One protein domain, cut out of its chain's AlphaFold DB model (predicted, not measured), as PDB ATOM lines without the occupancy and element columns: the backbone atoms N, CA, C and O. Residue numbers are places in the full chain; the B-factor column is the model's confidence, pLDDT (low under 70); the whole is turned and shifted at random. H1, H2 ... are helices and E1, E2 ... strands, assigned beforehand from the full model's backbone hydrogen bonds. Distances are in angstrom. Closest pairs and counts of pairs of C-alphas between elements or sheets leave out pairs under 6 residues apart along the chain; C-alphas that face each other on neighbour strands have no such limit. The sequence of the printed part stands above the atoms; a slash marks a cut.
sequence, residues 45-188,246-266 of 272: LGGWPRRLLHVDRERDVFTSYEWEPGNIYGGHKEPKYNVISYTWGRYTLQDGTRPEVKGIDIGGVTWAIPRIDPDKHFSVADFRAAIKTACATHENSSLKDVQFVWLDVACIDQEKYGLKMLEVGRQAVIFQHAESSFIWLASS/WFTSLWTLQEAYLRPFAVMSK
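This is residues 45 to 188 and 246 to 266 of the 272 residues of the protein "HET domain-containing protein" of Valsa mali var. pyri (UniProt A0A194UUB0). One strongly twisted sheet of six strands curls round the helix H1, which packs along E5, E3, E4 and E1, while the short helices H2 and H4 pack on the sheet away from H1, H5 touches H4 and only grazes the sheet, and H3 sits off the sheet near H2. The hairpin E1 and E2 makes one end of the sheet and E6 the other, and the unnamed stretch of residues 86 to 123 loops far out from the body to Gly 96. The printed part has 165 residues with five named helices and six named strands, in the order E1 E2 E3 H1 E4 H2 H3 H4 E5 H5 E6, and the mixed sheet has the order E2 E1 E4 E3 E5 E6. The class is mixed, helices and strands, with under half of the printed residues, 69, in named elements. The whole is compact, with a radius of gyration of the C-alphas of 15.1 A and spans of 42 by 34 by 30 A.

Across the sheet, E2 is residues 61 to 68, 21.1 A long from first to last C-alpha, and E1 is residues 51 to 56, 16.0 A long, beginning at C-alpha 51 at (243.802, 235.348, 308.031). Then come E4, residues 148 to 150, 6.9 A; E3, residues 81 to 85, 13.3 A; E5, residues 181 to 184, 9.7 A; and E6, residues 263 to 265, 6.0 A, ending at C-alpha 265 at (230.869, 249.633, 295.704). H1, the longest helix, is residues 124 to 136, 18.5 A long, beginning at C-alpha 124 at (223.865, 236.149, 301.678). H2 is residues 152 to 155, 5.4 A; H3 is residues 161 to 169, 12.1 A; H4 is residues 171 to 177, 10.0 A; and H5 is residues 252 to 258, 9.8 A.

E2 and E6 are the edge strands. The hairpin E1 and E2 is antiparallel at 147 degrees, with N 54 and O 63 2.8 A apart, within hydrogen-bond range. E1 and E4 are antiparallel at 138 degrees, with N 53 and O 149 at 2.8 A. E4 and E3 are parallel at 36 degrees, with N 150 and O 82 at 2.8 A. E3 and E5 are parallel at 37 degrees, with N 85 and O 182 at 2.8 A; the pairing of E3 is staggered, with E4 over residues 81 to 83 and with E5 over 83 to 85. E5 and E6 are parallel at 28 degrees, with N 263 and O 181 at 2.8 A. H1 is on one face of the sheet, making two layers, a helix and a sheet; its closest C-alphas to E5 are those of Ala 134 and Phe 182, 6.6 A. E3, H1 and E4 form a strand-helix-strand unit, two parallel neighbour strands with a helix between them in the chain, and its crossover is right-handed. H2 is on the sheet at a height of 6.3 A, only just over none of the strands, with 2 of its C-alphas falling on E1; the C-alphas of Arg 51 and Cys 155 are the closest of E1 and H2, 4.9 A. H4 is on the sheet at a height of 9.3 A, over E3 and slantwise to it at 34 degrees on the local plane. H5 only grazes the sheet. H4 and H5 touch, with the C-alphas of Ala 172 and Leu 258 closest at 6.6 A, the same way at a tilt of 35.2 degrees, only just steep. H3 is not on the sheet; it is near H2 and meets H4 only through their link. In H1, H3, H4 and H5 each O i to N i+4 pair is within hydrogen-bond range; H2 is too short for one.

The C-alphas of Gly 96 and Ser 142 are the two farthest apart, 47.5 A. Residues 189 to 245 are not printed, and C-alphas 188 and 246 are 13.2 A apart across the cut. The links E2 to E3, E3 to H1 and H1 to E4 are long. Mean pLDDT of the printed part is 89.3; 14 residues are under 70, among them 139 to 141 and 260 to 262.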
ATOM      1  N   LEU A  45     254.455 237.945 311.944       87.75
ATOM      2  CA  LEU A  45     253.346 238.384 311.094       87.75
ATOM      3  C   LEU A  45     253.668 239.689 310.340       87.75
ATOM      4  O   LEU A  45     253.185 239.915 309.230       87.75
ATOM      5  N   GLY A  46     254.476 240.578 310.929       89.56
ATOM      6  CA  GLY A  46     254.856 241.849 310.305       89.56
ATOM      7  C   GLY A  46     253.634 242.692 309.924       89.56
ATOM      8  O   GLY A  46     252.827 243.023 310.788       89.56
ATOM      9  N   GLY A  47     253.485 243.031 308.639       90.44
ATOM     10  CA  GLY A  47     252.324 243.761 308.104       90.44
ATOM     11  C   GLY A  47     251.168 242.884 307.610       90.44
ATOM     12  O   GLY A  47     250.181 243.418 307.112       90.44
ATOM     13  N   TRP A  48     251.279 241.559 307.719       95.88
ATOM     14  CA  TRP A  48     250.299 240.627 307.170       95.88
ATOM     15  C   TRP A  48     249.107 240.408 308.113       95.88
ATOM     16  O   TRP A  48     249.267 240.516 309.332       95.88
ATOM     17  N   PRO A  49     247.907 240.108 307.585       96.31
ATOM     18  CA  PRO A  49     246.769 239.706 308.408       96.31
ATOM     19  C   PRO A  49     246.938 238.310 309.007       96.31
ATOM     20  O   PRO A  49     247.573 237.450 308.399       96.31
ATOM     21  N   ARG A  50     246.278 238.007 310.126       96.06
ATOM     22  CA  ARG A  50     246.258 236.623 310.646       96.06
ATOM     23  C   ARG A  50     245.554 235.652 309.722       96.06
ATOM     24  O   ARG A  50     245.832 234.457 309.758       96.06
ATOM     25  N   ARG A  51     244.600 236.153 308.942       97.94
ATOM     26  CA  ARG A  51     243.802 235.348 308.031       97.94
ATOM     27  C   ARG A  51     243.466 236.108 306.771       97.94
ATOM     28  O   ARG A  51     243.277 237.321 306.805       97.94
ATOM     29  N   LEU A  52     243.322 235.372 305.680       98.56
ATOM     30  CA  LEU A  52     242.792 235.892 304.430       98.56
ATOM     31  C   LEU A  52     241.712 234.960 303.900       98.56
ATOM     32  O   LEU A  52     241.862 233.737 303.910       98.56
ATOM     33  N   LEU A  53     240.631 235.548 303.396       98.75
ATOM     34  CA  LEU A  53     239.579 234.824 302.709       98.75
ATOM     35  C   LEU A  53     239.975 234.599 301.251       98.75
ATOM     36  O   LEU A  53     239.973 235.533 300.455       98.75
ATOM     37  N   HIS A  54     240.265 233.355 300.892       98.56
ATOM     38  CA  HIS A  54     240.373 232.927 299.506       98.56
ATOM     39  C   HIS A  54     238.982 232.778 298.874       98.56
ATOM     40  O   HIS A  54     238.073 232.181 299.463       98.56
ATOM     41  N   VAL A  55     238.835 233.302 297.658       98.12
ATOM     42  CA  VAL A  55     237.582 233.371 296.906       98.12
ATOM     43  C   VAL A  55     237.731 232.621 295.582       98.12
ATOM     44  O   VAL A  55     238.199 233.162 294.577       98.12
ATOM     45  N   ASP A  56     237.255 231.377 295.550       96.38
ATOM     46  CA  ASP A  56     237.101 230.622 294.308       96.38
ATOM     47  C   ASP A  56     235.799 231.063 293.622       96.38
ATOM     48  O   ASP A  56     234.704 230.565 293.900       96.38
ATOM     49  N   ARG A  57     235.913 232.066 292.744       93.06
ATOM     50  CA  ARG A  57     234.757 232.670 292.058       93.06
ATOM     51  C   ARG A  57     234.030 231.694 291.134       93.06
ATOM     52  O   ARG A  57     232.815 231.832 290.984       93.06
ATOM     53  N   GLU A  58     234.755 230.751 290.532       91.44
ATOM     54  CA  GLU A  58     234.208 229.772 289.585       91.44
ATOM     55  C   GLU A  58     233.386 228.708 290.307       91.44
ATOM     56  O   GLU A  58     232.285 228.375 289.868       91.44
ATOM     57  N   ARG A  59     233.897 228.206 291.436       95.75
ATOM     58  CA  ARG A  59     233.206 227.196 292.248       95.75
ATOM     59  C   ARG A  59     232.256 227.790 293.280       95.75
ATOM     60  O   ARG A  59     231.509 227.043 293.900       95.75
ATOM     61  N   ASP A  60     232.276 229.112 293.445       95.69
ATOM     62  CA  ASP A  60     231.523 229.834 294.470       95.69
ATOM     63  C   ASP A  60     231.856 229.326 295.886       95.69
ATOM     64  O   ASP A  60     230.973 229.070 296.703       95.69
ATOM     65  N   VAL A  61     233.152 229.153 296.162       97.69
ATOM     66  CA  VAL A  61     233.669 228.661 297.447       97.69
ATOM     67  C   VAL A  61     234.509 229.740 298.119       97.69
ATOM     68  O   VAL A  61     235.364 230.367 297.495       97.69
ATOM     69  N   PHE A  62     234.266 229.931 299.414       98.56
ATOM     70  CA  PHE A  62     234.938 230.908 300.262       98.56
ATOM     71  C   PHE A  62     235.656 230.149 301.375       98.56
ATOM     72  O   PHE A  62     235.040 229.348 302.078       98.56
ATOM     73  N   THR A  63     236.963 230.344 301.527       98.62
ATOM     74  CA  THR A  63     237.750 229.662 302.565       98.62
ATOM     75  C   THR A  63     238.710 230.638 303.215       98.62
ATOM     76  O   THR A  63     239.529 231.247 302.537       98.62
ATOM     77  N   SER A  64     238.601 230.801 304.528       98.62
ATOM     78  CA  SER A  64     239.517 231.620 305.310       98.62
ATOM     79  C   SER A  64     240.723 230.781 305.698       98.62
ATOM     80  O   SER A  64     240.577 229.794 306.418       98.62
ATOM     81  N   TYR A  65     241.906 231.166 305.238       98.56
ATOM     82  CA  TYR A  65     243.158 230.512 305.602       98.56
ATOM     83  C   TYR A  65     243.862 231.286 306.704       98.56
ATOM     84  O   TYR A  65     243.879 232.515 306.676       98.56
ATOM     85  N   GLU A  66     244.442 230.562 307.656       97.38
ATOM     86  CA  GLU A  66     245.361 231.130 308.642       97.38
ATOM     87  C   GLU A  66     246.705 231.444 307.991       97.38
ATOM     88  O   GLU A  66     247.102 230.809 307.012       97.38
ATOM     89  N   TRP A  67     247.371 232.459 308.526       97.19
ATOM     90  CA  TRP A  67     248.748 232.773 308.192       97.19
ATOM     91  C   TRP A  67     249.669 231.656 308.686       97.19
ATOM     92  O   TRP A  67     249.559 231.190 309.818       97.19
ATOM     93  N   GLU A  68     250.615 231.278 307.839       96.00
ATOM     94  CA  GLU A  68     251.712 230.372 308.154       96.00
ATOM     95  C   GLU A  68     253.066 231.080 307.939       96.00
ATOM     96  O   GLU A  68     253.165 231.994 307.101       96.00
ATOM     97  N   PRO A  69     254.142 230.646 308.634       94.75
ATOM     98  CA  PRO A  69     255.474 231.224 308.489       94.75
ATOM     99  C   PRO A  69     255.923 231.366 307.031       94.75
ATOM    100  O   PRO A  69     255.894 230.420 306.245       94.75
ATOM    101  N   GLY A  70     256.388 232.568 306.681       94.19
ATOM    102  CA  GLY A  70     256.715 232.926 305.298       94.19
ATOM    103  C   GLY A  70     255.548 233.534 304.516       94.19
ATOM    104  O   GLY A  70     255.623 233.578 303.287       94.19
ATOM    105  N   ASN A  71     254.515 234.017 305.221       96.38
ATOM    106  CA  ASN A  71     253.341 234.699 304.665       96.38
ATOM    107  C   ASN A  71     252.553 233.798 303.716       96.38
ATOM    108  O   ASN A  71     252.205 234.189 302.601       96.38
ATOM    109  N   ILE A  72     252.332 232.558 304.145       97.62
ATOM    110  CA  ILE A  72     251.640 231.538 303.363       97.62
ATOM    111  C   ILE A  72     250.199 231.418 303.866       97.62
ATOM    112  O   ILE A  72     249.964 231.381 305.066       97.62
ATOM    113  N   TYR A  73     249.243 231.346 302.940       98.19
ATOM    114  CA  TYR A  73     247.818 231.165 303.225       98.19
ATOM    115  C   TYR A  73     247.277 230.040 302.350       98.19
ATOM    116  O   TYR A  73     247.156 230.204 301.134       98.19
ATOM    117  N   GLY A  74     247.003 228.872 302.932       97.00
ATOM    118  CA  GLY A  74     246.492 227.723 302.172       97.00
ATOM    119  C   GLY A  74     247.419 227.283 301.030       97.00
ATOM    120  O   GLY A  74     246.949 226.874 299.971       97.00
ATOM    121  N   GLY A  75     248.737 227.428 301.206       97.44
ATOM    122  CA  GLY A  75     249.750 227.143 300.181       97.44
ATOM    123  C   GLY A  75     250.055 228.298 299.217       97.44
ATOM    124  O   GLY A  75     250.982 228.189 298.412       97.44
ATOM    125  N   HIS A  76     249.339 229.420 299.303       97.69
ATOM    126  CA  HIS A  76     249.630 230.619 298.520       97.69
ATOM    127  C   HIS A  76     250.625 231.499 299.268       97.69
ATOM    128  O   HIS A  76     250.317 232.001 300.345       97.69
ATOM    129  N   LYS A  77     251.817 231.689 298.701       97.62
ATOM    130  CA  LYS A  77     252.851 232.548 299.284       97.62
ATOM    131  C   LYS A  77     252.618 234.011 298.916       97.62
ATOM    132  O   LYS A  77     252.509 234.321 297.731       97.62
ATOM    133  N   GLU A  78     252.604 234.877 299.926       96.56
ATOM    134  CA  GLU A  78     252.492 236.338 299.820       96.56
ATOM    135  C   GLU A  78     251.378 236.786 298.853       96.56
ATOM    136  O   GLU A  78     251.629 237.576 297.937       96.56
ATOM    137  N   PRO A  79     250.144 236.256 298.991       96.81
ATOM    138  CA  PRO A  79     249.082 236.589 298.063       96.81
ATOM    139  C   PRO A  79     248.724 238.070 298.181       96.81
ATOM    140  O   PRO A  79     248.527 238.598 299.275       96.81
ATOM    141  N   LYS A  80     248.561 238.734 297.036       95.94
ATOM    142  CA  LYS A  80     247.874 240.027 296.999       95.94
ATOM    143  C   LYS A  80     246.457 239.852 297.528       95.94
ATOM    144  O   LYS A  80     245.813 238.851 297.207       95.94
ATOM    145  N   TYR A  81     245.969 240.836 298.274       96.75
ATOM    146  CA  TYR A  81     244.609 240.839 298.794       96.75
ATOM    147  C   TYR A  81     243.982 242.231 298.720       96.75
ATOM    148  O   TYR A  81     244.676 243.248 298.774       96.75
ATOM    149  N   ASN A  82     242.657 242.252 298.624       95.75
ATOM    150  CA  ASN A  82     241.848 243.457 298.776       95.75
ATOM    151  C   ASN A  82     241.220 243.490 300.173       95.75
ATOM    152  O   ASN A  82     241.065 242.449 300.805       95.75
ATOM    153  N   VAL A  83     240.835 244.667 300.660       95.12
ATOM    154  CA  VAL A  83     240.071 244.801 301.914       95.12
ATOM    155  C   VAL A  83     238.640 245.223 301.613       95.12
ATOM    156  O   VAL A  83     238.409 246.033 300.713       95.12
ATOM    157  N   ILE A  84     237.678 244.681 302.361       94.25
ATOM    158  CA  ILE A  84     236.284 245.136 302.328       94.25
ATOM    159  C   ILE A  84     235.903 245.643 303.712       94.25
ATOM    160  O   ILE A  84     235.860 244.876 304.672       94.25
ATOM    161  N   SER A  85     235.553 246.921 303.775       91.56
ATOM    162  CA  SER A  85     234.890 247.532 304.918       91.56
ATOM    163  C   SER A  85     233.378 247.605 304.683       91.56
ATOM    164  O   SER A  85     232.916 247.923 303.585       91.56
ATOM    165  N   TYR A  86     232.602 247.286 305.718       91.12
ATOM    166  CA  TYR A  86     231.142 247.310 305.707       91.12
ATOM    167  C   TYR A  86     230.597 247.250 307.139       91.12
ATOM    168  O   TYR A  86     231.287 246.857 308.076       91.12
ATOM    169  N   THR A  87     229.329 247.616 307.332       88.50
ATOM    170  CA  THR A  87     228.681 247.520 308.651       88.50
ATOM    171  C   THR A  87     227.793 246.290 308.732       88.50
ATOM    172  O   THR A  87     226.826 246.175 307.987       88.50
ATOM    173  N   TRP A  88     228.079 245.396 309.679       90.44
ATOM    174  CA  TRP A  88     227.287 244.183 309.916       90.44
ATOM    175  C   TRP A  88     226.832 244.033 311.371       90.44
ATOM    176  O   TRP A  88     225.708 243.603 311.608       90.44
ATOM    177  N   GLY A  89     227.648 244.447 312.350       88.50
ATOM    178  CA  GLY A  89     227.414 244.151 313.772       88.50
ATOM    179  C   GLY A  89     226.080 244.653 314.340       88.50
ATOM    180  O   GLY A  89     225.517 244.022 315.227       88.50
ATOM    181  N   ARG A  90     225.532 245.747 313.796       87.38
ATOM    182  CA  ARG A  90     224.226 246.315 314.197       87.38
ATOM    183  C   ARG A  90     223.022 245.516 313.677       87.38
ATOM    184  O   ARG A  90     221.907 245.730 314.140       87.38
ATOM    185  N   TYR A  91     223.250 244.626 312.712       90.31
ATOM    186  CA  TYR A  91     222.228 243.873 311.980       90.31
ATOM    187  C   TYR A  91     222.284 242.370 312.249       90.31
ATOM    188  O   TYR A  91     221.498 241.612 311.677       90.31
ATOM    189  N   THR A  92     223.200 241.939 313.118       92.69
ATOM    190  CA  THR A  92     223.295 240.553 313.563       92.69
ATOM    191  C   THR A  92     221.999 240.137 314.249       92.69
ATOM    192  O   THR A  92     221.551 240.755 315.217       92.69
ATOM    193  N   LEU A  93     221.392 239.070 313.743       94.25
ATOM    194  CA  LEU A  93     220.231 238.439 314.344       94.25
ATOM    195  C   LEU A  93     220.624 237.781 315.665       94.25
ATOM    196  O   LEU A  93     221.567 236.993 315.718       94.25
ATOM    197  N   GLN A  94     219.847 238.055 316.710       92.69
ATOM    198  CA  GLN A  94     219.972 237.360 317.988       92.69
ATOM    199  C   GLN A  94     219.595 235.881 317.851       92.69
ATOM    200  O   GLN A  94     218.797 235.496 316.984       92.69
ATOM    201  N   ASP A  95     220.135 235.055 318.739       88.50
ATOM    202  CA  ASP A  95     219.837 233.627 318.783       88.50
ATOM    203  C   ASP A  95     218.335 233.362 318.914       88.50
ATOM    204  O   ASP A  95     217.590 234.091 319.569       88.50
ATOM    205  N   GLY A  96     217.863 232.342 318.197       88.69
ATOM    206  CA  GLY A  96     216.440 232.006 318.102       88.69
ATOM    207  C   GLY A  96     215.604 232.943 317.220       88.69
ATOM    208  O   GLY A  96     214.513 232.558 316.804       88.69
ATOM    209  N   THR A  97     216.102 234.131 316.860       93.38
ATOM    210  CA  THR A  97     215.408 235.023 315.921       93.38
ATOM    211  C   THR A  97     215.659 234.563 314.488       93.38
ATOM    212  O   THR A  97     216.817 234.386 314.093       93.38
ATOM    213  N   ARG A  98     214.580 234.386 313.710       94.06
ATOM    214  CA  ARG A  98     214.616 233.962 312.296       94.06
ATOM    215  C   ARG A  98     215.566 232.779 312.045       94.06
ATOM    216  O   ARG A  98     216.581 232.940 311.363       94.06
ATOM    217  N   PRO A  99     215.315 231.603 312.647       93.88
ATOM    218  CA  PRO A  99     216.219 230.452 312.564       93.88
ATOM    219  C   PRO A  99     216.411 229.923 311.131       93.88
ATOM    220  O   PRO A  99     217.369 229.203 310.862       93.88
ATOM    221  N   GLU A 100     215.516 230.276 310.207       94.94
ATOM    222  CA  GLU A 100     215.616 229.968 308.782       94.94
ATOM    223  C   GLU A 100     216.715 230.761 308.061       94.94
ATOM    224  O   GLU A 100     217.251 230.294 307.054       94.94
ATOM    225  N   VAL A 101     217.068 231.947 308.570       94.75
ATOM    226  CA  VAL A 101     218.130 232.786 308.010       94.75
ATOM    227  C   VAL A 101     219.477 232.221 308.432       94.75
ATOM    228  O   VAL A 101     219.722 232.014 309.619       94.75
ATOM    229  N   LYS A 102     220.368 232.008 307.462       94.50
ATOM    230  CA  LYS A 102     221.731 231.512 307.679       94.50
ATOM    231  C   LYS A 102     222.758 232.593 307.352       94.50
ATOM    232  O   LYS A 102     222.514 233.437 306.494       94.50
ATOM    233  N   GLY A 103     223.901 232.541 308.032       94.94
ATOM    234  CA  GLY A 103     225.086 233.300 307.638       94.94
ATOM    235  C   GLY A 103     225.659 232.770 306.321       94.94
ATOM    236  O   GLY A 103     225.281 231.691 305.853       94.94
ATOM    237  N   ILE A 104     226.567 233.534 305.717       96.50
ATOM    238  CA  ILE A 104     227.345 233.045 304.576       96.50
ATOM    239  C   ILE A 104     228.198 231.846 305.012       96.50
ATOM    240  O   ILE A 104     228.776 231.848 306.097       96.50
ATOM    241  N   ASP A 105     228.265 230.826 304.159       97.38
ATOM    242  CA  ASP A 105     229.125 229.666 304.378       97.38
ATOM    243  C   ASP A 105     230.578 230.006 304.024       97.38
ATOM    244  O   ASP A 105     230.866 230.399 302.886       97.38
ATOM    245  N   ILE A 106     231.469 229.891 305.009       98.25
ATOM    246  CA  ILE A 106     232.903 230.157 304.891       98.25
ATOM    247  C   ILE A 106     233.646 228.978 305.513       98.25
ATOM    248  O   ILE A 106     233.506 228.694 306.699       98.25
ATOM    249  N   GLY A 107     234.465 228.303 304.710       98.12
ATOM    250  CA  GLY A 107     235.321 227.220 305.181       98.12
ATOM    251  C   GLY A 107     236.527 227.727 305.974       98.12
ATOM    252  O   GLY A 107     236.978 228.859 305.794       98.12
ATOM    253  N   GLY A 108     237.088 226.864 306.819       97.25
ATOM    254  CA  GLY A 108     238.343 227.121 307.533       97.25
ATOM    255  C   GLY A 108     238.212 227.945 308.816       97.25
ATOM    256  O   GLY A 108     239.193 228.052 309.545       97.25
ATOM    257  N   VAL A 109     237.033 228.487 309.131       97.12
ATOM    258  CA  VAL A 109     236.760 229.170 310.407       97.12
ATOM    259  C   VAL A 109     236.113 228.223 311.417       97.12
ATOM    260  O   VAL A 109     235.413 227.285 311.036       97.12
ATOM    261  N   THR A 110     236.332 228.473 312.708       95.69
ATOM    262  CA  THR A 110     235.731 227.690 313.806       95.69
ATOM    263  C   THR A 110     234.609 228.422 314.538       95.69
ATOM    264  O   THR A 110     233.904 227.794 315.322       95.69
ATOM    265  N   TRP A 111     234.457 229.726 314.311       95.56
ATOM    266  CA  TRP A 111     233.424 230.561 314.927       95.56
ATOM    267  C   TRP A 111     232.183 230.657 314.041       95.56
ATOM    268  O   TRP A 111     232.230 230.438 312.825       95.56
ATOM    269  N   ALA A 112     231.061 231.027 314.648       94.19
ATOM    270  CA  ALA A 112     229.834 231.274 313.916       94.19
ATOM    271  C   ALA A 112     229.939 232.559 313.080       94.19
ATOM    272  O   ALA A 112     230.228 233.647 313.586       94.19
ATOM    273  N   ILE A 113     229.633 232.458 311.784       96.00
ATOM    274  CA  ILE A 113     229.468 233.638 310.936       96.00
ATOM    275  C   ILE A 113     228.118 234.308 311.256       96.00
ATOM    276  O   ILE A 113     227.085 233.626 311.237       96.00
ATOM    277  N   PRO A 114     228.086 235.631 311.518       94.94
ATOM    278  CA  PRO A 114     226.865 236.355 311.857       94.94
ATOM    279  C   PRO A 114     225.733 236.145 310.846       94.94
ATOM    280  O   PRO A 114     225.923 236.233 309.630       94.94
ATOM    281  N   ARG A 115     224.525 235.908 311.362       95.81
ATOM    282  CA  ARG A 115     223.292 235.835 310.568       95.81
ATOM    283  C   ARG A 115     222.727 237.245 310.433       95.81
ATOM    284  O   ARG A 115     222.500 237.898 311.446       95.81
ATOM    285  N   ILE A 116     222.497 237.709 309.208       94.19
ATOM    286  CA  ILE A 116     221.997 239.061 308.923       94.19
ATOM    287  C   ILE A 116     220.585 238.959 308.356       94.19
ATOM    288  O   ILE A 116     220.326 238.112 307.504       94.19
ATOM    289  N   ASP A 117     219.676 239.803 308.841       91.75
ATOM    290  CA  ASP A 117     218.306 239.874 308.336       91.75
ATOM    291  C   ASP A 117     218.292 240.393 306.876       91.75
ATOM    292  O   ASP A 117     218.619 241.566 306.653       91.75
ATOM    293  N   PRO A 118     217.901 239.564 305.884       91.62
ATOM    294  CA  PRO A 118     217.935 239.954 304.476       91.62
ATOM    295  C   PRO A 118     216.901 241.022 304.111       91.62
ATOM    296  O   PRO A 118     217.071 241.700 303.104       91.62
ATOM    297  N   ASP A 119     215.851 241.191 304.918       88.56
ATOM    298  CA  ASP A 119     214.783 242.159 304.661       88.56
ATOM    299  C   ASP A 119     215.113 243.540 305.248       88.56
ATOM    300  O   ASP A 119     214.478 244.534 304.897       88.56
ATOM    301  N   LYS A 120     216.097 243.617 306.157       86.81
ATOM    302  CA  LYS A 120     216.510 244.867 306.813       86.81
ATOM    303  C   LYS A 120     217.845 245.417 306.336       86.81
ATOM    304  O   LYS A 120     218.077 246.608 306.528       86.81
ATOM    305  N   HIS A 121     218.730 244.575 305.805       88.75
ATOM    306  CA  HIS A 121     220.079 245.008 305.438       88.75
ATOM    307  C   HIS A 121     220.565 244.395 304.129       88.75
ATOM    308  O   HIS A 121     220.462 245.038 303.091       88.75
ATOM    309  N   PHE A 122     221.057 243.154 304.155       91.56
ATOM    310  CA  PHE A 122     221.520 242.459 302.957       91.56
ATOM    311  C   PHE A 122     221.341 240.947 303.067       91.56
ATOM    312  O   PHE A 122     221.401 240.368 304.155       91.56
ATOM    313  N   SER A 123     221.167 240.292 301.921       93.06
ATOM    314  CA  SER A 123     221.123 238.835 301.834       93.06
ATOM    315  C   SER A 123     222.519 238.217 301.705       93.06
ATOM    316  O   SER A 123     223.491 238.865 301.315       93.06
ATOM    317  N   VAL A 124     222.627 236.907 301.951       94.62
ATOM    318  CA  VAL A 124     223.865 236.149 301.678       94.62
ATOM    319  C   VAL A 124     224.283 236.260 300.205       94.62
ATOM    320  O   VAL A 124     225.476 236.289 299.910       94.62
ATOM    321  N   ALA A 125     223.324 236.344 299.277       93.81
ATOM    322  CA  ALA A 125     223.617 236.509 297.857       93.81
ATOM    323  C   ALA A 125     224.263 237.873 297.567       93.81
ATOM    324  O   ALA A 125     225.256 237.925 296.840       93.81
ATOM    325  N   ASP A 126     223.760 238.944 298.188       92.94
ATOM    326  CA  ASP A 126     224.350 240.284 298.076       92.94
ATOM    327  C   ASP A 126     225.774 240.295 298.633       92.94
ATOM    328  O   ASP A 126     226.689 240.813 297.996       92.94
ATOM    329  N   PHE A 127     225.989 239.642 299.779       94.88
ATOM    330  CA  PHE A 127     227.310 239.573 300.392       94.88
ATOM    331  C   PHE A 127     228.318 238.799 299.535       94.88
ATOM    332  O   PHE A 127     229.426 239.277 299.290       94.88
ATOM    333  N   ARG A 128     227.921 237.641 298.987       95.88
ATOM    334  CA  ARG A 128     228.745 236.889 298.020       95.88
ATOM    335  C   ARG A 128     229.081 237.746 296.803       95.88
ATOM    336  O   ARG A 128     230.227 237.753 296.359       95.88
ATOM    337  N   ALA A 129     228.100 238.467 296.262       93.62
ATOM    338  CA  ALA A 129     228.302 239.334 295.108       93.62
ATOM    339  C   ALA A 129     229.270 240.486 295.419       93.62
ATOM    340  O   ALA A 129     230.151 240.755 294.605       93.62
ATOM    341  N   ALA A 130     229.180 241.112 296.595       93.44
ATOM    342  CA  ALA A 130     230.119 242.148 297.027       93.44
ATOM    343  C   ALA A 130     231.559 241.623 297.129       93.44
ATOM    344  O   ALA A 130     232.469 242.221 296.555       93.44
ATOM    345  N   ILE A 131     231.762 240.457 297.755       96.12
ATOM    346  CA  ILE A 131     233.091 239.833 297.867       96.12
ATOM    347  C   ILE A 131     233.673 239.532 296.477       96.12
ATOM    348  O   ILE A 131     234.823 239.865 296.187       96.12
ATOM    349  N   LYS A 132     232.870 238.950 295.577       95.50
ATOM    350  CA  LYS A 132     233.302 238.672 294.196       95.50
ATOM    351  C   LYS A 132     233.588 239.941 293.398       95.50
ATOM    352  O   LYS A 132     234.519 239.943 292.595       95.50
ATOM    353  N   THR A 133     232.809 240.997 293.619       92.25
ATOM    354  CA  THR A 133     233.011 242.303 292.979       92.25
ATOM    355  C   THR A 133     234.347 242.893 293.407       92.25
ATOM    356  O   THR A 133     235.132 243.278 292.547       92.25
ATOM    357  N   ALA A 134     234.662 242.871 294.705       92.81
ATOM    358  CA  ALA A 134     235.953 243.324 295.222       92.81
ATOM    359  C   ALA A 134     237.142 242.530 294.651       92.81
ATOM    360  O   ALA A 134     238.214 243.087 294.471       92.81
ATOM    361  N   CYS A 135     236.967 241.247 294.320       93.12
ATOM    362  CA  CYS A 135     238.000 240.430 293.667       93.12
ATOM    363  C   CYS A 135     238.218 240.785 292.180       93.12
ATOM    364  O   CYS A 135     239.303 240.574 291.640       93.12
ATOM    365  N   ALA A 136     237.168 241.261 291.502       89.88
ATOM    366  CA  ALA A 136     237.161 241.578 290.069       89.88
ATOM    367  C   ALA A 136     237.415 243.064 289.763       89.88
ATOM    368  O   ALA A 136     237.670 243.427 288.617       89.88
ATOM    369  N   THR A 137     237.273 243.925 290.768       84.81
ATOM    370  CA  THR A 137     237.405 245.374 290.627       84.81
ATOM    371  C   THR A 137     238.801 245.796 291.041       84.81
ATOM    372  O   THR A 137     239.356 245.278 292.008       84.81
ATOM    373  N   HIS A 138     239.338 246.777 290.326       76.25
ATOM    374  CA  HIS A 138     240.673 247.307 290.555       76.25
ATOM    375  C   HIS A 138     240.607 248.824 290.627       76.25
ATOM    376  O   HIS A 138     239.951 249.445 289.792       76.25
ATOM    377  N   GLU A 139     241.328 249.424 291.577       69.81
ATOM    378  CA  GLU A 139     241.553 250.879 291.593       69.81
ATOM    379  C   GLU A 139     242.282 251.341 290.308       69.81
ATOM    380  O   GLU A 139     242.111 252.473 289.859       69.81
ATOM    381  N   ASN A 140     243.058 250.449 289.672       67.44
ATOM    382  CA  ASN A 140     243.783 250.706 288.428       67.44
ATOM    383  C   ASN A 140     243.552 249.587 287.396       67.44
ATOM    384  O   ASN A 140     243.777 248.411 287.677       67.44
ATOM    385  N   SER A 141     243.170 249.959 286.172       67.38
ATOM    386  CA  SER A 141     242.846 249.040 285.070       67.38
ATOM    387  C   SER A 141     244.002 248.141 284.610       67.38
ATOM    388  O   SER A 141     243.764 247.175 283.888       67.38
ATOM    389  N   SER A 142     245.246 248.418 285.017       71.38
ATOM    390  CA  SER A 142     246.399 247.549 284.740       71.38
ATOM    391  C   SER A 142     246.548 246.365 285.703       71.38
ATOM    392  O   SER A 142     247.418 245.516 285.488       71.38
ATOM    393  N   LEU A 143     245.778 246.325 286.793       72.31
ATOM    394  CA  LEU A 143     245.880 245.281 287.812       72.31
ATOM    395  C   LEU A 143     245.089 244.029 287.420       72.31
ATOM    396  O   LEU A 143     244.142 244.074 286.638       72.31
ATOM    397  N   LYS A 144     245.540 242.883 287.936       82.31
ATOM    398  CA  LYS A 144     244.888 241.586 287.732       82.31
ATOM    399  C   LYS A 144     243.959 241.286 288.891       82.31
ATOM    400  O   LYS A 144     244.267 241.654 290.020       82.31
ATOM    401  N   ASP A 145     242.911 240.519 288.602       87.88
ATOM    402  CA  ASP A 145     241.986 239.968 289.590       87.88
ATOM    403  C   ASP A 145     242.704 239.389 290.807       87.88
ATOM    404  O   ASP A 145     243.674 238.633 290.692       87.88
ATOM    405  N   VAL A 146     242.188 239.755 291.975       92.88
ATOM    406  CA  VAL A 146     242.706 239.343 293.272       92.88
ATOM    407  C   VAL A 146     241.802 238.239 293.808       92.88
ATOM    408  O   VAL A 146     240.583 238.354 293.763       92.88
ATOM    409  N   GLN A 147     242.388 237.146 294.294       96.19
ATOM    410  CA  GLN A 147     241.630 235.998 294.819       96.19
ATOM    411  C   GLN A 147     241.491 236.011 296.341       96.19
ATOM    412  O   GLN A 147     240.759 235.190 296.886       96.19
ATOM    413  N   PHE A 148     242.196 236.912 297.025       98.25
ATOM    414  CA  PHE A 148     242.180 237.011 298.476       98.25
ATOM    415  C   PHE A 148     241.550 238.320 298.927       98.25
ATOM    416  O   PHE A 148     241.800 239.389 298.370       98.25
ATOM    417  N   VAL A 149     240.738 238.230 299.970       97.94
ATOM    418  CA  VAL A 149     240.099 239.377 300.597       97.94
ATOM    419  C   VAL A 149     240.316 239.309 302.098       97.94
ATOM    420  O   VAL A 149     240.209 238.243 302.700       97.94
ATOM    421  N   TRP A 150     240.577 240.451 302.713       98.00
ATOM    422  CA  TRP A 150     240.456 240.613 304.150       98.00
ATOM    423  C   TRP A 150     239.134 241.309 304.480       98.00
ATOM    424  O   TRP A 150     238.810 242.353 303.909       98.00
ATOM    425  N   LEU A 151     238.353 240.708 305.378       96.12
ATOM    426  CA  LEU A 151     237.111 241.279 305.895       96.12
ATOM    427  C   LEU A 151     236.764 240.690 307.269       96.12
ATOM    428  O   LEU A 151     237.030 239.512 307.529       96.12
ATOM    429  N   ASP A 152     236.131 241.495 308.120       94.25
ATOM    430  CA  ASP A 152     235.973 241.222 309.554       94.25
ATOM    431  C   ASP A 152     235.438 239.824 309.885       94.25
ATOM    432  O   ASP A 152     236.091 239.065 310.595       94.25
ATOM    433  N   VAL A 153     234.253 239.455 309.382       95.56
ATOM    434  CA  VAL A 153     233.589 238.208 309.818       95.56
ATOM    435  C   VAL A 153     234.328 236.947 309.374       95.56
ATOM    436  O   VAL A 153     234.144 235.895 309.979       95.56
ATOM    437  N   ALA A 154     235.151 237.044 308.325       97.44
ATOM    438  CA  ALA A 154     235.900 235.919 307.774       97.44
ATOM    439  C   ALA A 154     237.333 235.836 308.314       97.44
ATOM    440  O   ALA A 154     237.916 234.751 308.319       97.44
ATOM    441  N   CYS A 155     237.917 236.968 308.719       97.81
ATOM    442  CA  CYS A 155     239.339 237.058 309.059       97.81
ATOM    443  C   CYS A 155     239.597 237.318 310.547       97.81
ATOM    444  O   CYS A 155     240.703 237.069 311.018       97.81
ATOM    445  N   ILE A 156     238.580 237.752 311.294       95.75
ATOM    446  CA  ILE A 156     238.645 237.976 312.736       95.75
ATOM    447  C   ILE A 156     237.700 236.992 313.428       95.75
ATOM    448  O   ILE A 156     236.492 237.009 313.174       95.75
ATOM    449  N   ASP A 157     238.239 236.187 314.345       94.81
ATOM    450  CA  ASP A 157     237.431 235.370 315.253       94.81
ATOM    451  C   ASP A 157     236.604 236.294 316.161       94.81
ATOM    452  O   ASP A 157     237.139 237.005 317.013       94.81
ATOM    453  N   GLN A 158     235.289 236.325 315.939       91.69
ATOM    454  CA  GLN A 158     234.385 237.239 316.642       91.69
ATOM    455  C   GLN A 158     234.070 236.799 318.077       91.69
ATOM    456  O   GLN A 158     233.557 237.612 318.849       91.69
ATOM    457  N   GLU A 159     234.374 235.548 318.430       92.50
ATOM    458  CA  GLU A 159     234.054 234.935 319.721       92.50
ATOM    459  C   GLU A 159     235.228 235.060 320.707       92.50
ATOM    460  O   GLU A 159     235.022 235.172 321.917       92.50
ATOM    461  N   LYS A 160     236.471 235.119 320.207       92.31
ATOM    462  CA  LYS A 160     237.683 235.243 321.034       92.31
ATOM    463  C   LYS A 160     238.153 236.689 321.173       92.31
ATOM    464  O   LYS A 160     238.972 237.169 320.391       92.31
ATOM    465  N   TYR A 161     237.703 237.363 322.233       90.19
ATOM    466  CA  TYR A 161     237.981 238.788 322.472       90.19
ATOM    467  C   TYR A 161     239.469 239.174 322.389       90.19
ATOM    468  O   TYR A 161     239.803 240.155 321.732       90.19
ATOM    469  N   GLY A 162     240.375 238.397 322.998       89.62
ATOM    470  CA  GLY A 162     241.815 238.691 322.965       89.62
ATOM    471  C   GLY A 162     242.385 238.721 321.542       89.62
ATOM    472  O   GLY A 162     242.979 239.716 321.132       89.62
ATOM    473  N   LEU A 163     242.132 237.670 320.754       88.50
ATOM    474  CA  LEU A 163     242.581 237.587 319.358       88.50
ATOM    475  C   LEU A 163     241.905 238.638 318.476       88.50
ATOM    476  O   LEU A 163     242.559 239.248 317.629       88.50
ATOM    477  N   LYS A 164     240.614 238.887 318.715       91.56
ATOM    478  CA  LYS A 164     239.855 239.941 318.050       91.56
ATOM    479  C   LYS A 164     240.511 241.301 318.230       91.56
ATOM    480  O   LYS A 164     240.747 241.989 317.245       91.56
ATOM    481  N   MET A 165     240.820 241.686 319.467       90.25
ATOM    482  CA  MET A 165     241.403 242.998 319.746       90.25
ATOM    483  C   MET A 165     242.808 243.150 319.159       90.25
ATOM    484  O   MET A 165     243.145 244.237 318.691       90.25
ATOM    485  N   LEU A 166     243.598 242.071 319.116       90.19
ATOM    486  CA  LEU A 166     244.902 242.083 318.451       90.19
ATOM    487  C   LEU A 166     244.771 242.328 316.941       90.19
ATOM    488  O   LEU A 166     245.476 243.179 316.407       90.19
ATOM    489  N   GLU A 167     243.858 241.639 316.253       91.94
ATOM    490  CA  GLU A 167     243.656 241.837 314.807       91.94
ATOM    491  C   GLU A 167     243.032 243.209 314.497       91.94
ATOM    492  O   GLU A 167     243.449 243.882 313.556       91.94
ATOM    493  N   VAL A 168     242.105 243.686 315.338       89.50
ATOM    494  CA  VAL A 168     241.549 245.048 315.243       89.50
ATOM    495  C   VAL A 168     242.654 246.100 315.372       89.50
ATOM    496  O   VAL A 168     242.725 247.018 314.559       89.50
ATOM    497  N   GLY A 169     243.583 245.936 316.320       88.69
ATOM    498  CA  GLY A 169     244.745 246.821 316.461       88.69
ATOM    499  C   GLY A 169     245.658 246.857 315.226       88.69
ATOM    500  O   GLY A 169     246.408 247.816 315.041       88.69
ATOM    501  N   ARG A 170     245.568 245.848 314.350       90.75
ATOM    502  CA  ARG A 170     246.341 245.728 313.105       90.75
ATOM    503  C   ARG A 170     245.591 246.234 311.872       90.75
ATOM    504  O   ARG A 170     246.202 246.316 310.809       90.75
ATOM    505  N   GLN A 171     244.320 246.635 311.977       89.88
ATOM    506  CA  GLN A 171     243.538 247.105 310.823       89.88
ATOM    507  C   GLN A 171     244.272 248.185 310.016       89.88
ATOM    508  O   GLN A 171     244.300 248.118 308.789       89.88
ATOM    509  N   ALA A 172     244.951 249.121 310.685       86.88
ATOM    510  CA  ALA A 172     245.723 250.165 310.015       86.88
ATOM    511  C   ALA A 172     246.804 249.615 309.073       86.88
ATOM    512  O   ALA A 172     246.866 250.006 307.906       86.88
ATOM    513  N   VAL A 173     247.628 248.677 309.554       90.44
ATOM    514  CA  VAL A 173     248.692 248.086 308.733       90.44
ATOM    515  C   VAL A 173     248.115 247.174 307.648       90.44
ATOM    516  O   VAL A 173     248.610 247.187 306.522       90.44
ATOM    517  N   ILE A 174     247.020 246.467 307.939       93.50
ATOM    518  CA  ILE A 174     246.329 245.586 306.989       93.50
ATOM    519  C   ILE A 174     245.753 246.385 305.813       93.50
ATOM    520  O   ILE A 174     245.959 246.009 304.659       93.50
ATOM    521  N   PHE A 175     245.076 247.504 306.084       91.31
ATOM    522  CA  PHE A 175     244.522 248.383 305.047       91.31
ATOM    523  C   PHE A 175     245.625 249.047 304.221       91.31
ATOM    524  O   PHE A 175     245.480 249.208 303.009       91.31
ATOM    525  N   GLN A 176     246.744 249.408 304.852       88.06
ATOM    526  CA  GLN A 176     247.877 250.012 304.156       88.06
ATOM    527  C   GLN A 176     248.520 249.058 303.136       88.06
ATOM    528  O   GLN A 176     248.940 249.515 302.075       88.06
ATOM    529  N   HIS A 177     248.577 247.757 303.436       91.19
ATOM    530  CA  HIS A 177     249.199 246.744 302.573       91.19
ATOM    531  C   HIS A 177     248.238 246.108 301.556       91.19
ATOM    532  O   HIS A 177     248.686 245.373 300.677       91.19
ATOM    533  N   ALA A 178     246.937 246.397 301.640       92.12
ATOM    534  CA  ALA A 178     245.958 245.923 300.669       92.12
ATOM    535  C   ALA A 178     246.189 246.546 299.281       92.12
ATOM    536  O   ALA A 178     246.469 247.746 299.157       92.12
ATOM    537  N   GLU A 179     246.003 245.745 298.229       91.81
ATOM    538  CA  GLU A 179     246.115 246.199 296.838       91.81
ATOM    539  C   GLU A 179     245.033 247.243 296.525       91.81
ATOM    540  O   GLU A 179     245.299 248.270 295.901       91.81
ATOM    541  N   SER A 180     243.809 247.012 296.997       90.75
ATOM    542  CA  SER A 180     242.696 247.955 296.901       90.75
ATOM    543  C   SER A 180     241.779 247.865 298.118       90.75
ATOM    544  O   SER A 180     241.683 246.820 298.771       90.75
ATOM    545  N   SER A 181     241.096 248.972 298.414       90.38
ATOM    546  CA  SER A 181     240.145 249.066 299.523       90.38
ATOM    547  C   SER A 181     238.741 249.336 299.016       90.38
ATOM    548  O   SER A 181     238.522 250.278 298.260       90.38
ATOM    549  N   PHE A 182     237.778 248.544 299.480       89.56
ATOM    550  CA  PHE A 182     236.379 248.660 299.093       89.56
ATOM    551  C   PHE A 182     235.521 248.998 300.299       89.56
ATOM    552  O   PHE A 182     235.570 248.310 301.316       89.56
ATOM    553  N   ILE A 183     234.695 250.029 300.163       88.75
ATOM    554  CA  ILE A 183     233.616 250.304 301.109       88.75
ATOM    555  C   ILE A 183     232.347 249.736 300.487       88.75
ATOM    556  O   ILE A 183     231.879 250.223 299.453       88.75
ATOM    557  N   TRP A 184     231.814 248.674 301.082       88.81
ATOM    558  CA  TRP A 184     230.556 248.091 300.648       88.81
ATOM    559  C   TRP A 184     229.395 248.717 301.421       88.81
ATOM    560  O   TRP A 184     229.144 248.422 302.592       88.81
ATOM    561  N   LEU A 185     228.674 249.588 300.719       85.56
ATOM    562  CA  LEU A 185     227.453 250.227 301.191       85.56
ATOM    563  C   LEU A 185     226.298 249.259 300.944       85.56
ATOM    564  O   LEU A 185     225.737 249.175 299.850       85.56
ATOM    565  N   ALA A 186     226.063 248.404 301.936       77.56
ATOM    566  CA  ALA A 186     225.229 247.219 301.782       77.56
ATOM    567  C   ALA A 186     223.723 247.519 301.706       77.56
ATOM    568  O   ALA A 186     222.954 246.629 301.345       77.56
ATOM    569  N   SER A 187     223.297 248.751 301.999       71.19
ATOM    570  CA  SER A 187     221.897 249.132 301.863       71.19
ATOM    571  C   SER A 187     221.506 249.294 300.379       71.19
ATOM    572  O   SER A 187     222.323 249.558 299.493       71.19
ATOM    573  N   SER A 188     220.223 249.136 300.061       59.03
ATOM    574  CA  SER A 188     219.703 249.117 298.686       59.03
ATOM    575  C   SER A 188     219.750 250.461 297.922       59.03
ATOM    576  O   SER A 188     219.217 250.542 296.815       59.03
ATOM    577  N   TRP A 246     227.287 252.611 307.677       83.12
ATOM    578  CA  TRP A 246     228.724 252.744 307.544       83.12
ATOM    579  C   TRP A 246     229.165 254.144 307.950       83.12
ATOM    580  O   TRP A 246     229.955 254.246 308.871       83.12
ATOM    581  N   PHE A 247     228.580 255.234 307.455       80.38
ATOM    582  CA  PHE A 247     229.045 256.582 307.826       80.38
ATOM    583  C   PHE A 247     228.916 256.931 309.318       80.38
ATOM    584  O   PHE A 247     229.549 257.875 309.783       80.38
ATOM    585  N   THR A 248     228.137 256.164 310.083       77.25
ATOM    586  CA  THR A 248     227.977 256.345 311.534       77.25
ATOM    587  C   THR A 248     228.665 255.255 312.358       77.25
ATOM    588  O   THR A 248     228.517 255.226 313.583       77.25
ATOM    589  N   SER A 249     229.381 254.320 311.728       78.06
ATOM    590  CA  SER A 249     230.164 253.294 312.420       78.06
ATOM    591  C   SER A 249     231.426 253.898 313.035       78.06
ATOM    592  O   SER A 249     232.066 254.770 312.454       78.06
ATOM    593  N   LEU A 250     231.799 253.412 314.223       70.12
ATOM    594  CA  LEU A 250     232.991 253.866 314.949       70.12
ATOM    595  C   LEU A 250     234.272 253.677 314.120       70.12
ATOM    596  O   LEU A 250     235.208 254.466 314.221       70.12
ATOM    597  N   TRP A 251     234.285 252.642 313.284       69.94
ATOM    598  CA  TRP A 251     235.439 252.226 312.487       69.94
ATOM    599  C   TRP A 251     235.598 253.034 311.195       69.94
ATOM    600  O   TRP A 251     236.693 253.134 310.652       69.94
ATOM    601  N   THR A 252     234.546 253.721 310.763       70.31
ATOM    602  CA  THR A 252     234.497 254.428 309.478       70.31
ATOM    603  C   THR A 252     235.492 255.558 309.375       70.31
ATOM    604  O   THR A 252     236.131 255.718 308.340       70.31
ATOM    605  N   LEU A 253     235.676 256.331 310.447       60.81
ATOM    606  CA  LEU A 253     236.659 257.409 310.427       60.81
ATOM    607  C   LEU A 253     238.084 256.857 310.301       60.81
ATOM    608  O   LEU A 253     238.910 257.454 309.616       60.81
ATOM    609  N   GLN A 254     238.360 255.710 310.928       64.44
ATOM    610  CA  GLN A 254     239.666 255.062 310.843       64.44
ATOM    611  C   GLN A 254     239.895 254.519 309.429       64.44
ATOM    612  O   GLN A 254     240.896 254.840 308.799       64.44
ATOM    613  N   GLU A 255     238.934 253.778 308.889       72.94
ATOM    614  CA  GLU A 255     239.024 253.154 307.566       72.94
ATOM    615  C   GLU A 255     239.084 254.188 306.429       72.94
ATOM    616  O   GLU A 255     239.916 254.068 305.527       72.94
ATOM    617  N   ALA A 256     238.265 255.245 306.497       66.62
ATOM    618  CA  ALA A 256     238.262 256.330 305.516       66.62
ATOM    619  C   ALA A 256     239.559 257.151 305.547       66.62
ATOM    620  O   ALA A 256     240.058 257.560 304.498       66.62
ATOM    621  N   TYR A 257     240.129 257.374 306.737       66.81
ATOM    622  CA  TYR A 257     241.404 258.081 306.881       66.81
ATOM    623  C   TYR A 257     242.579 257.265 306.327       66.81
ATOM    624  O   TYR A 257     243.478 257.816 305.694       66.81
ATOM    625  N   LEU A 258     242.571 255.947 306.541       70.31
ATOM    626  CA  LEU A 258     243.645 255.053 306.102       70.31
ATOM    627  C   LEU A 258     243.669 254.841 304.583       70.31
ATOM    628  O   LEU A 258     244.736 254.593 304.017       70.31
ATOM    629  N   ARG A 259     242.515 254.929 303.908       74.69
ATOM    630  CA  ARG A 259     242.391 254.716 302.457       74.69
ATOM    631  C   ARG A 259     241.518 255.800 301.811       74.69
ATOM    632  O   ARG A 259     240.374 255.529 301.452       74.69
ATOM    633  N   PRO A 260     242.070 257.002 301.557       60.69
ATOM    634  CA  PRO A 260     241.321 258.105 300.946       60.69
ATOM    635  C   PRO A 260     240.842 257.818 299.511       60.69
ATOM    636  O   PRO A 260     239.974 258.524 299.009       60.69
ATOM    637  N   PHE A 261     241.383 256.783 298.858       65.38
ATOM    638  CA  PHE A 261     240.997 256.347 297.510       65.38
ATOM    639  C   PHE A 261     240.164 255.058 297.501       65.38
ATOM    640  O   PHE A 261     240.066 254.405 296.465       65.38
ATOM    641  N   ALA A 262     239.582 254.672 298.642       68.31
ATOM    642  CA  ALA A 262     238.734 253.489 298.706       68.31
ATOM    643  C   ALA A 262     237.560 253.588 297.718       68.31
ATOM    644  O   ALA A 262     236.876 254.610 297.618       68.31
ATOM    645  N   VAL A 263     237.304 252.496 297.004       74.06
ATOM    646  CA  VAL A 263     236.215 252.398 296.034       74.06
ATOM    647  C   VAL A 263     234.918 252.099 296.779       74.06
ATOM    648  O   VAL A 263     234.764 251.041 297.395       74.06
ATOM    649  N   MET A 264     233.951 253.012 296.702       71.25
ATOM    650  CA  MET A 264     232.586 252.734 297.144       71.25
ATOM    651  C   MET A 264     231.918 251.808 296.129       71.25
ATOM    652  O   MET A 264     231.835 252.129 294.943       71.25
ATOM    653  N   SER A 265     231.456 250.646 296.581       61.69
ATOM    654  CA  SER A 265     230.869 249.633 295.704       61.69
ATOM    655  C   SER A 265     229.534 249.123 296.235       61.69
ATOM    656  O   SER A 265     229.280 249.108 297.440       61.69
ATOM    657  N   LYS A 266     228.680 248.682 295.307       67.25
ATOM    658  CA  LYS A 266     227.457 247.924 295.581       67.25
ATOM    659  C   LYS A 266     227.640 246.504 295.050       67.25
ATOM    660  O   LYS A 266     228.275 246.302 294.016       67.25
TER     661      LYS A 266